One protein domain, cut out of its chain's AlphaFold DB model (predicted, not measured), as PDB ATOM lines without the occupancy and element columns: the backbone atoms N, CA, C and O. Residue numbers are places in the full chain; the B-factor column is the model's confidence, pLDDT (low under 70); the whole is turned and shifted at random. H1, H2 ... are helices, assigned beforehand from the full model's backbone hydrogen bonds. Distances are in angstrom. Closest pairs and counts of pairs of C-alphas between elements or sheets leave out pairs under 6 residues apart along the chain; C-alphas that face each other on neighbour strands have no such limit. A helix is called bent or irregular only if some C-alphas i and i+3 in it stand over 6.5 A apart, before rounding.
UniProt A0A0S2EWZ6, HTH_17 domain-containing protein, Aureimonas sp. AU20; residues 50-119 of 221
ATOM      1  N   GLU A  50     324.219  16.579  24.542       66.00
ATOM      2  CA  GLU A  50     323.685  15.233  24.272       66.00
ATOM      3  C   GLU A  50     324.773  14.174  23.963       66.00
ATOM      4  O   GLU A  50     324.520  12.977  24.066       66.00
ATOM      5  N   LEU A  51     325.994  14.584  23.599       61.50
ATOM      6  CA  LEU A  51     327.154  13.703  23.420       61.50
ATOM      7  C   LEU A  51     328.032  13.594  24.680       61.50
ATOM      8  O   LEU A  51     328.932  12.753  24.689       61.50
ATOM      9  N   GLU A  52     327.801  14.350  25.757       60.09
ATOM     10  CA  GLU A  52     328.546  14.129  27.011       60.09
ATOM     11  C   GLU A  52     328.195  12.773  27.641       60.09
ATOM     12  O   GLU A  52     329.094  12.057  28.089       60.09
ATOM     13  N   GLU A  53     326.931  12.343  27.536       57.84
ATOM     14  CA  GLU A  53     326.504  10.983  27.900       57.84
ATOM     15  C   GLU A  53     327.243   9.915  27.063       57.84
ATOM     16  O   GLU A  53     327.564   8.834  27.555       57.84
ATOM     17  N   THR A  54     327.666  10.244  25.836       70.00
ATOM     18  CA  THR A  54     328.424   9.312  24.984       70.00
ATOM     19  C   THR A  54     329.901   9.192  25.351       70.00
ATOM     20  O   THR A  54     330.532   8.211  24.955       70.00
ATOM     21  N   PHE A  55     330.484  10.138  26.100       70.44
ATOM     22  CA  PHE A  55     331.892  10.037  26.491       70.44
ATOM     23  C   PHE A  55     332.093   9.010  27.605       70.44
ATOM     24  O   PHE A  55     333.013   8.194  27.512       70.44
ATOM     25  N   GLU A  56     331.237   9.010  28.633       79.62
ATOM     26  CA  GLU A  56     331.273   7.976  29.673       79.62
ATOM     27  C   GLU A  56     330.939   6.606  29.082       79.62
ATOM     28  O   GLU A  56     331.707   5.666  29.283       79.62
ATOM     29  N   GLU A  57     329.915   6.511  28.231       83.94
ATOM     30  CA  GLU A  57     329.604   5.270  27.515       83.94
ATOM     31  C   GLU A  57     330.750   4.801  26.602       83.94
ATOM     32  O   GLU A  57     331.051   3.608  26.536       83.94
ATOM     33  N   TRP A  58     331.424   5.709  25.889       86.06
ATOM     34  CA  TRP A  58     332.592   5.375  25.067       86.06
ATOM     35  C   TRP A  58     333.772   4.916  25.926       86.06
ATOM     36  O   TRP A  58     334.472   3.963  25.568       86.06
ATOM     37  N   ARG A  59     333.990   5.555  27.077       85.12
ATOM     38  CA  ARG A  59     335.035   5.186  28.035       85.12
ATOM     39  C   ARG A  59     334.767   3.816  28.649       85.12
ATOM     40  O   ARG A  59     335.683   3.001  28.740       85.12
ATOM     41  N   GLU A  60     333.528   3.537  29.032       88.94
ATOM     42  CA  GLU A  60     333.109   2.222  29.515       88.94
ATOM     43  C   GLU A  60     333.229   1.168  28.414       88.94
ATOM     44  O   GLU A  60     333.763   0.086  28.657       88.94
ATOM     45  N   ARG A  61     332.834   1.494  27.179       84.62
ATOM     46  CA  ARG A  61     332.975   0.607  26.017       84.62
ATOM     47  C   ARG A  61     334.434   0.267  25.734       84.62
ATOM     48  O   ARG A  61     334.751  -0.903  25.552       84.62
ATOM     49  N   THR A  62     335.324   1.256  25.735       84.94
ATOM     50  CA  THR A  62     336.765   1.041  25.524       84.94
ATOM     51  C   THR A  62     337.413   0.303  26.693       84.94
ATOM     52  O   THR A  62     338.263  -0.555  26.466       84.94
ATOM     53  N   ALA A  63     336.989   0.554  27.935       91.12
ATOM     54  CA  ALA A  63     337.437  -0.213  29.097       91.12
ATOM     55  C   ALA A  63     336.978  -1.679  29.029       91.12
ATOM     56  O   ALA A  63     337.757  -2.590  29.324       91.12
ATOM     57  N   LEU A  64     335.740  -1.920  28.596       91.50
ATOM     58  CA  LEU A  64     335.189  -3.257  28.406       91.50
ATOM     59  C   LEU A  64     335.887  -3.982  27.251       91.50
ATOM     60  O   LEU A  64     336.279  -5.134  27.409       91.50
ATOM     61  N   GLU A  65     336.136  -3.303  26.132       86.75
ATOM     62  CA  GLU A  65     336.906  -3.839  25.007       86.75
ATOM     63  C   GLU A  65     338.350  -4.167  25.413       86.75
ATOM     64  O   GLU A  65     338.848  -5.251  25.110       86.75
ATOM     65  N   ALA A  66     339.009  -3.292  26.179       87.75
ATOM     66  CA  ALA A  66     340.334  -3.556  26.731       87.75
ATOM     67  C   ALA A  66     340.328  -4.764  27.684       87.75
ATOM     68  O   ALA A  66     341.239  -5.590  27.627       87.75
ATOM     69  N   SER A  67     339.294  -4.908  28.520       91.38
ATOM     70  CA  SER A  67     339.115  -6.064  29.408       91.38
ATOM     71  C   SER A  67     338.906  -7.366  28.627       91.38
ATOM     72  O   SER A  67     339.553  -8.375  28.917       91.38
ATOM     73  N   VAL A  68     338.065  -7.342  27.587       89.12
ATOM     74  CA  VAL A  68     337.839  -8.484  26.688       89.12
ATOM     75  C   VAL A  68     339.135  -8.862  25.976       89.12
ATOM     76  O   VAL A  68     339.527 -10.027  26.015       89.12
ATOM     77  N   ASN A  69     339.847  -7.892  25.402       84.69
ATOM     78  CA  ASN A  69     341.125  -8.118  24.731       84.69
ATOM     79  C   ASN A  69     342.181  -8.677  25.690       84.69
ATOM     80  O   ASN A  69     342.894  -9.613  25.329       84.69
ATOM     81  N   ALA A  70     342.250  -8.171  26.924       86.75
ATOM     82  CA  ALA A  70     343.138  -8.699  27.954       86.75
ATOM     83  C   ALA A  70     342.792 -10.152  28.312       86.75
ATOM     84  O   ALA A  70     343.695 -10.981  28.430       86.75
ATOM     85  N   ARG A  71     341.500 -10.494  28.427       86.56
ATOM     86  CA  ARG A  71     341.058 -11.869  28.706       86.56
ATOM     87  C   ARG A  71     341.368 -12.813  27.549       86.56
ATOM     88  O   ARG A  71     341.877 -13.904  27.788       86.56
ATOM     89  N   VAL A  72     341.131 -12.387  26.309       85.25
ATOM     90  CA  VAL A  72     341.494 -13.148  25.102       85.25
ATOM     91  C   VAL A  72     343.005 -13.363  25.036       85.25
ATOM     92  O   VAL A  72     343.446 -14.482  24.779       85.25
ATOM     93  N   HIS A  73     343.810 -12.335  25.328       78.31
ATOM     94  CA  HIS A  73     345.263 -12.467  25.414       78.31
ATOM     95  C   HIS A  73     345.689 -13.446  26.512       78.31
ATOM     96  O   HIS A  73     346.521 -14.308  26.249       78.31
ATOM     97  N   ALA A  74     345.103 -13.365  27.709       82.56
ATOM     98  CA  ALA A  74     345.409 -14.275  28.811       82.56
ATOM     99  C   ALA A  74     345.019 -15.729  28.487       82.56
ATOM    100  O   ALA A  74     345.801 -16.646  28.736       82.56
ATOM    101  N   GLU A  75     343.850 -15.956  27.878       82.56
ATOM    102  CA  GLU A  75     343.427 -17.282  27.407       82.56
ATOM    103  C   GLU A  75     344.341 -17.814  26.292       82.56
ATOM    104  O   GLU A  75     344.679 -19.001  26.281       82.56
ATOM    105  N   PHE A  76     344.773 -16.950  25.371       78.69
ATOM    106  CA  PHE A  76     345.732 -17.293  24.322       78.69
ATOM    107  C   PHE A  76     347.102 -17.656  24.912       78.69
ATOM    108  O   PHE A  76     347.698 -18.661  24.527       78.69
ATOM    109  N   GLU A  77     347.588 -16.892  25.892       80.75
ATOM    110  CA  GLU A  77     348.837 -17.191  26.591       80.75
ATOM    111  C   GLU A  77     348.766 -18.492  27.395       80.75
ATOM    112  O   GLU A  77     349.728 -19.261  27.367       80.75
ATOM    113  N   ALA A  78     347.639 -18.766  28.059       82.19
ATOM    114  CA  ALA A  78     347.418 -20.000  28.809       82.19
ATOM    115  C   ALA A  78     347.354 -21.229  27.886       82.19
ATOM    116  O   ALA A  78     347.973 -22.252  28.172       82.19
ATOM    117  N   LYS A  79     346.674 -21.127  26.733       77.31
ATOM    118  CA  LYS A  79     346.609 -22.210  25.730       77.31
ATOM    119  C   LYS A  79     347.943 -22.478  25.037       77.31
ATOM    120  O   LYS A  79     348.150 -23.572  24.515       77.31
ATOM    121  N   HIS A  80     348.844 -21.501  25.028       73.75
ATOM    122  CA  HIS A  80     350.153 -21.613  24.394       73.75
ATOM    123  C   HIS A  80     351.314 -21.666  25.395       73.75
ATOM    124  O   HIS A  80     352.460 -21.458  25.007       73.75
ATOM    125  N   GLN A  81     351.074 -22.013  26.662       69.44
ATOM    126  CA  GLN A  81     352.148 -22.380  27.590       69.44
ATOM    127  C   GLN A  81     352.776 -23.722  27.161       69.44
ATOM    128  O   GLN A  81     352.383 -24.799  27.593       69.44
ATOM    129  N   GLY A  82     353.731 -23.656  26.235       76.19
ATOM    130  CA  GLY A  82     354.444 -24.804  25.681       76.19
ATOM    131  C   GLY A  82     355.398 -24.397  24.549       76.19
ATOM    132  O   GLY A  82     355.451 -23.218  24.184       76.19
ATOM    133  N   PRO A  83     356.120 -25.354  23.934       76.19
ATOM    134  CA  PRO A  83     357.125 -25.077  22.896       76.19
ATOM    135  C   PRO A  83     356.562 -24.332  21.668       76.19
ATOM    136  O   PRO A  83     357.298 -23.685  20.927       76.19
ATOM    137  N   GLY A  84     355.237 -24.345  21.467       76.00
ATOM    138  CA  GLY A  84     354.567 -23.564  20.425       76.00
ATOM    139  C   GLY A  84     354.690 -22.039  20.584       76.00
ATOM    140  O   GLY A  84     354.793 -21.342  19.574       76.00
ATOM    141  N   LYS A  85     354.741 -21.502  21.816       79.69
ATOM    142  CA  LYS A  85     354.899 -20.051  22.053       79.69
ATOM    143  C   LYS A  85     356.292 -19.562  21.682       79.69
ATOM    144  O   LYS A  85     356.412 -18.468  21.137       79.69
ATOM    145  N   GLU A  86     357.323 -20.375  21.897       82.69
ATOM    146  CA  GLU A  86     358.687 -20.044  21.469       82.69
ATOM    147  C   GLU A  86     358.801 -19.992  19.945       82.69
ATOM    148  O   GLU A  86     359.378 -19.048  19.411       82.69
ATOM    149  N   ILE A  87     358.163 -20.926  19.230       84.44
ATOM    150  CA  ILE A  87     358.140 -20.921  17.758       84.44
ATOM    151  C   ILE A  87     357.418 -19.676  17.225       84.44
ATOM    152  O   ILE A  87     357.900 -19.035  16.288       84.44
ATOM    153  N   LEU A  88     356.268 -19.313  17.801       82.00
ATOM    154  CA  LEU A  88     355.531 -18.113  17.394       82.00
ATOM    155  C   LEU A  88     356.302 -16.832  17.721       82.00
ATOM    156  O   LEU A  88     356.359 -15.932  16.883       82.00
ATOM    157  N   ARG A  89     356.947 -16.763  18.889       81.50
ATOM    158  CA  ARG A  89     357.799 -15.634  19.273       81.50
ATOM    159  C   ARG A  89     358.995 -15.492  18.336       81.50
ATOM    160  O   ARG A  89     359.221 -14.397  17.836       81.50
ATOM    161  N   ALA A  90     359.692 -16.584  18.028       85.94
ATOM    162  CA  ALA A  90     360.807 -16.579  17.083       85.94
ATOM    163  C   ALA A  90     360.362 -16.134  15.678       85.94
ATOM    164  O   ALA A  90     361.047 -15.345  15.028       85.94
ATOM    165  N   LYS A  91     359.178 -16.569  15.221       87.75
ATOM    166  CA  LYS A  91     358.585 -16.094  13.958       87.75
ATOM    167  C   LYS A  91     358.269 -14.597  13.993       87.75
ATOM    168  O   LYS A  91     358.560 -13.898  13.023       87.75
ATOM    169  N   LEU A  92     357.695 -14.098  15.090       85.94
ATOM    170  CA  LEU A  92     357.385 -12.678  15.260       85.94
ATOM    171  C   LEU A  92     358.665 -11.832  15.291       85.94
ATOM    172  O   LEU A  92     358.753 -10.827  14.592       85.94
ATOM    173  N   GLU A  93     359.672 -12.257  16.054       88.81
ATOM    174  CA  GLU A  93     360.975 -11.593  16.141       88.81
ATOM    175  C   GLU A  93     361.681 -11.573  14.780       88.81
ATOM    176  O   GLU A  93     362.179 -10.523  14.374       88.81
ATOM    177  N   GLY A  94     361.633 -12.673  14.021       91.00
ATOM    178  CA  GLY A  94     362.132 -12.718  12.645       91.00
ATOM    179  C   GLY A  94     361.396 -11.751  11.711       91.00
ATOM    180  O   GLY A  94     362.025 -11.032  10.935       91.00
ATOM    181  N   SER A  95     360.065 -11.663  11.821       87.94
ATOM    182  CA  SER A  95     359.268 -10.710  11.037       87.94
ATOM    183  C   SER A  95     359.574  -9.255  11.404       87.94
ATOM    184  O   SER A  95     359.670  -8.400  10.522       87.94
ATOM    185  N   LEU A  96     359.752  -8.958  12.694       86.75
ATOM    186  CA  LEU A  96     360.131  -7.628  13.174       86.75
ATOM    187  C   LEU A  96     361.548  -7.252  12.731       86.75
ATOM    188  O   LEU A  96     361.773  -6.108  12.341       86.75
ATOM    189  N   ALA A  97     362.491  -8.196  12.759       90.56
ATOM    190  CA  ALA A  97     363.847  -7.988  12.259       90.56
ATOM    191  C   ALA A  97     363.834  -7.644  10.763       90.56
ATOM    192  O   ALA A  97     364.417  -6.633  10.373       90.56
ATOM    193  N   LYS A  98     363.073  -8.398   9.959       91.00
ATOM    194  CA  LYS A  98     362.892  -8.116   8.530       91.00
ATOM    195  C   LYS A  98     362.287  -6.730   8.289       91.00
ATOM    196  O   LYS A  98     362.824  -5.957   7.508       91.00
ATOM    197  N   HIS A  99     361.226  -6.363   9.014       90.50
ATOM    198  CA  HIS A  99     360.621  -5.033   8.885       90.50
ATOM    199  C   HIS A  99     361.588  -3.898   9.273       90.50
ATOM    200  O   HIS A  99     361.585  -2.829   8.655       90.50
ATOM    201  N   ARG A 100     362.424  -4.102  10.302       89.12
ATOM    202  CA  ARG A 100     363.470  -3.140  10.697       89.12
ATOM    203  C   ARG A 100     364.522  -2.981   9.601       89.12
ATOM    204  O   ARG A 100     364.915  -1.852   9.318       89.12
ATOM    205  N   GLU A 101     364.949  -4.079   8.986       94.06
ATOM    206  CA  GLU A 101     365.907  -4.065   7.879       94.06
ATOM    207  C   GLU A 101     365.329  -3.379   6.635       94.06
ATOM    208  O   GLU A 101     365.942  -2.444   6.123       94.06
ATOM    209  N   ASP A 102     364.098  -3.719   6.242       88.88
ATOM    210  CA  ASP A 102     363.374  -3.058   5.146       88.88
ATOM    211  C   ASP A 102     363.221  -1.550   5.403       88.88
ATOM    212  O   ASP A 102     363.398  -0.721   4.507       88.88
ATOM    213  N   SER A 103     362.927  -1.165   6.648       90.56
ATOM    214  CA  SER A 103     362.843   0.245   7.042       90.56
ATOM    215  C   SER A 103     364.190   0.958   6.916       90.56
ATOM    216  O   SER A 103     364.224   2.116   6.494       90.56
ATOM    217  N   ARG A 104     365.297   0.278   7.249       95.38
ATOM    218  CA  ARG A 104     366.656   0.814   7.100       95.38
ATOM    219  C   ARG A 104     367.018   0.990   5.628       95.38
ATOM    220  O   ARG A 104     367.440   2.080   5.253       95.38
ATOM    221  N   LEU A 105     366.760  -0.021   4.797       95.69
ATOM    222  CA  LEU A 105     366.984   0.034   3.350       95.69
ATOM    223  C   LEU A 105     366.196   1.182   2.707       95.69
ATOM    224  O   LEU A 105     366.779   1.996   2.000       95.69
ATOM    225  N   ARG A 106     364.912   1.355   3.052       89.56
ATOM    226  CA  ARG A 106     364.097   2.493   2.575       89.56
ATOM    227  C   ARG A 106     364.596   3.855   3.058       89.56
ATOM    228  O   ARG A 106     364.303   4.883   2.446       89.56
ATOM    229  N   GLN A 107     365.248   3.931   4.218       88.38
ATOM    230  CA  GLN A 107     365.875   5.177   4.664       88.38
ATOM    231  C   GLN A 107     367.167   5.453   3.895       88.38
ATOM    232  O   GLN A 107     367.405   6.600   3.525       88.38
ATOM    233  N   GLU A 108     367.986   4.432   3.649       92.56
ATOM    234  CA  GLU A 108     369.213   4.533   2.854       92.56
ATOM    235  C   GLU A 108     368.904   4.916   1.401       92.56
ATOM    236  O   GLU A 108     369.477   5.883   0.905       92.56
ATOM    237  N   GLU A 109     367.922   4.270   0.772       92.88
ATOM    238  CA  GLU A 109     367.427   4.598  -0.571       92.88
ATOM    239  C   GLU A 109     366.990   6.066  -0.658       92.88
ATOM    240  O   GLU A 109     367.530   6.825  -1.457       92.88
ATOM    241  N   ARG A 110     366.143   6.537   0.269       84.12
ATOM    242  CA  ARG A 110     365.744   7.957   0.331       84.12
ATOM    243  C   ARG A 110     366.918   8.914   0.542       84.12
ATOM    244  O   ARG A 110     366.859  10.075   0.131       84.12
ATOM    245  N   ARG A 111     367.980   8.483   1.229       83.31
ATOM    246  CA  ARG A 111     369.201   9.291   1.388       83.31
ATOM    247  C   ARG A 111     369.994   9.347   0.087       83.31
ATOM    248  O   ARG A 111     370.497  10.425  -0.229       83.31
ATOM    249  N   GLU A 112     370.097   8.244  -0.648       88.81
ATOM    250  CA  GLU A 112     370.769   8.199  -1.949       88.81
ATOM    251  C   GLU A 112     369.983   8.958  -3.022       88.81
ATOM    252  O   GLU A 112     370.573   9.804  -3.684       88.81
ATOM    253  N   GLU A 113     368.659   8.816  -3.098       82.31
ATOM    254  CA  GLU A 113     367.803   9.622  -3.984       82.31
ATOM    255  C   GLU A 113     367.991  11.124  -3.735       82.31
ATOM    256  O   GLU A 113     368.133  11.916  -4.666       82.31
ATOM    257  N   ARG A 114     368.078  11.545  -2.464       74.88
ATOM    258  CA  ARG A 114     368.379  12.943  -2.110       74.88
ATOM    259  C   ARG A 114     369.774  13.372  -2.560       74.88
ATOM    260  O   ARG A 114     369.949  14.525  -2.952       74.88
ATOM    261  N   LYS A 115     370.778  12.494  -2.480       77.75
ATOM    262  CA  LYS A 115     372.133  12.779  -2.981       77.75
ATOM    263  C   LYS A 115     372.157  12.843  -4.505       77.75
ATOM    264  O   LYS A 115     372.828  13.712  -5.054       77.75
ATOM    265  N   GLU A 116     371.430  11.969  -5.184       82.38
ATOM    266  CA  GLU A 116     371.352  11.934  -6.639       82.38
ATOM    267  C   GLU A 116     370.598  13.144  -7.189       82.38
ATOM    268  O   GLU A 116     371.126  13.849  -8.047       82.38
ATOM    269  N   ALA A 117     369.447  13.488  -6.609       76.31
ATOM    270  CA  ALA A 117     368.740  14.730  -6.913       76.31
ATOM    271  C   ALA A 117     369.644  15.952  -6.684       76.31
ATOM    272  O   ALA A 117     369.683  16.877  -7.498       76.31
ATOM    273  N   LYS A 118     370.452  15.929  -5.612       75.62
ATOM    274  CA  LYS A 118     371.475  16.954  -5.388       75.62
ATOM    275  C   LYS A 118     372.538  16.974  -6.474       75.62
ATOM    276  O   LYS A 118     372.944  18.076  -6.805       75.62
ATOM    277  N   ARG A 119     372.978  15.840  -7.032       79.69
ATOM    278  CA  ARG A 119     373.969  15.772  -8.128       79.69
ATOM    279  C   ARG A 119     373.406  16.272  -9.458       79.69
ATOM    280  O   ARG A 119     374.118  16.967 -10.178       79.69
TER     281      ARG A 119
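AT A GLANCE: This is residues 50 to 119 of the 221 residues of the protein "HTH_17 domain-containing protein" of Aureimonas sp. AU20 (UniProt A0A0S2EWZ6). Two long helices, H1 and H2, make a wide, flat V, with a tight three-residue link at its corner and the space between the arms empty. The arms do not fold back on each other: residues 50 to 75 of H1 and residues 89 to 119 of H2 stand free. The printed part has 70 residues with two named helices, H1 then H2 along the chain, and no named strand; its class is all helix. The whole is extended, with a radius of gyration of the C-alphas of 22.0 A, and spans 59 by 49 by 6 A.

HOW THE PARTS SIT: Start at Glu 50 and go along H1, residues 50 to 79; after the tight link of residues 80 to 82 you come to H2, residues 83 to 119. H1 and H2 are only just apart, their closest C-alphas being 8.1 A from each other. Look at the backbone O and N atoms: in H2 every O i to N i+4 pair is within hydrogen-bond range, and in H1 24 of 26 are.

IN THESE COORDINATES: Find C-alpha 50 at (323.685, 15.233, 24.272); from there H1 runs 43.9 A to C-alpha 79 at (346.609, -22.210, 25.730). H1 is neither bent nor irregular, but only just: C-alphas 50 and 53 are 6.3 A apart. Pick up H2 at C-alpha 83 and go 54.0 A to C-alpha 119 at (373.969, 15.772, -8.128); with 37 residues it is the longest helix.

THE WHOLE: The two C-alphas farthest apart are those of Glu 50 and Arg 119, 59.8 A from each other. The printed part has no cut. In the B-factor column the mean pLDDT of the printed part is 83.0, and you will find the model's confidence under 70 at residues 50 to 53 and residue 81.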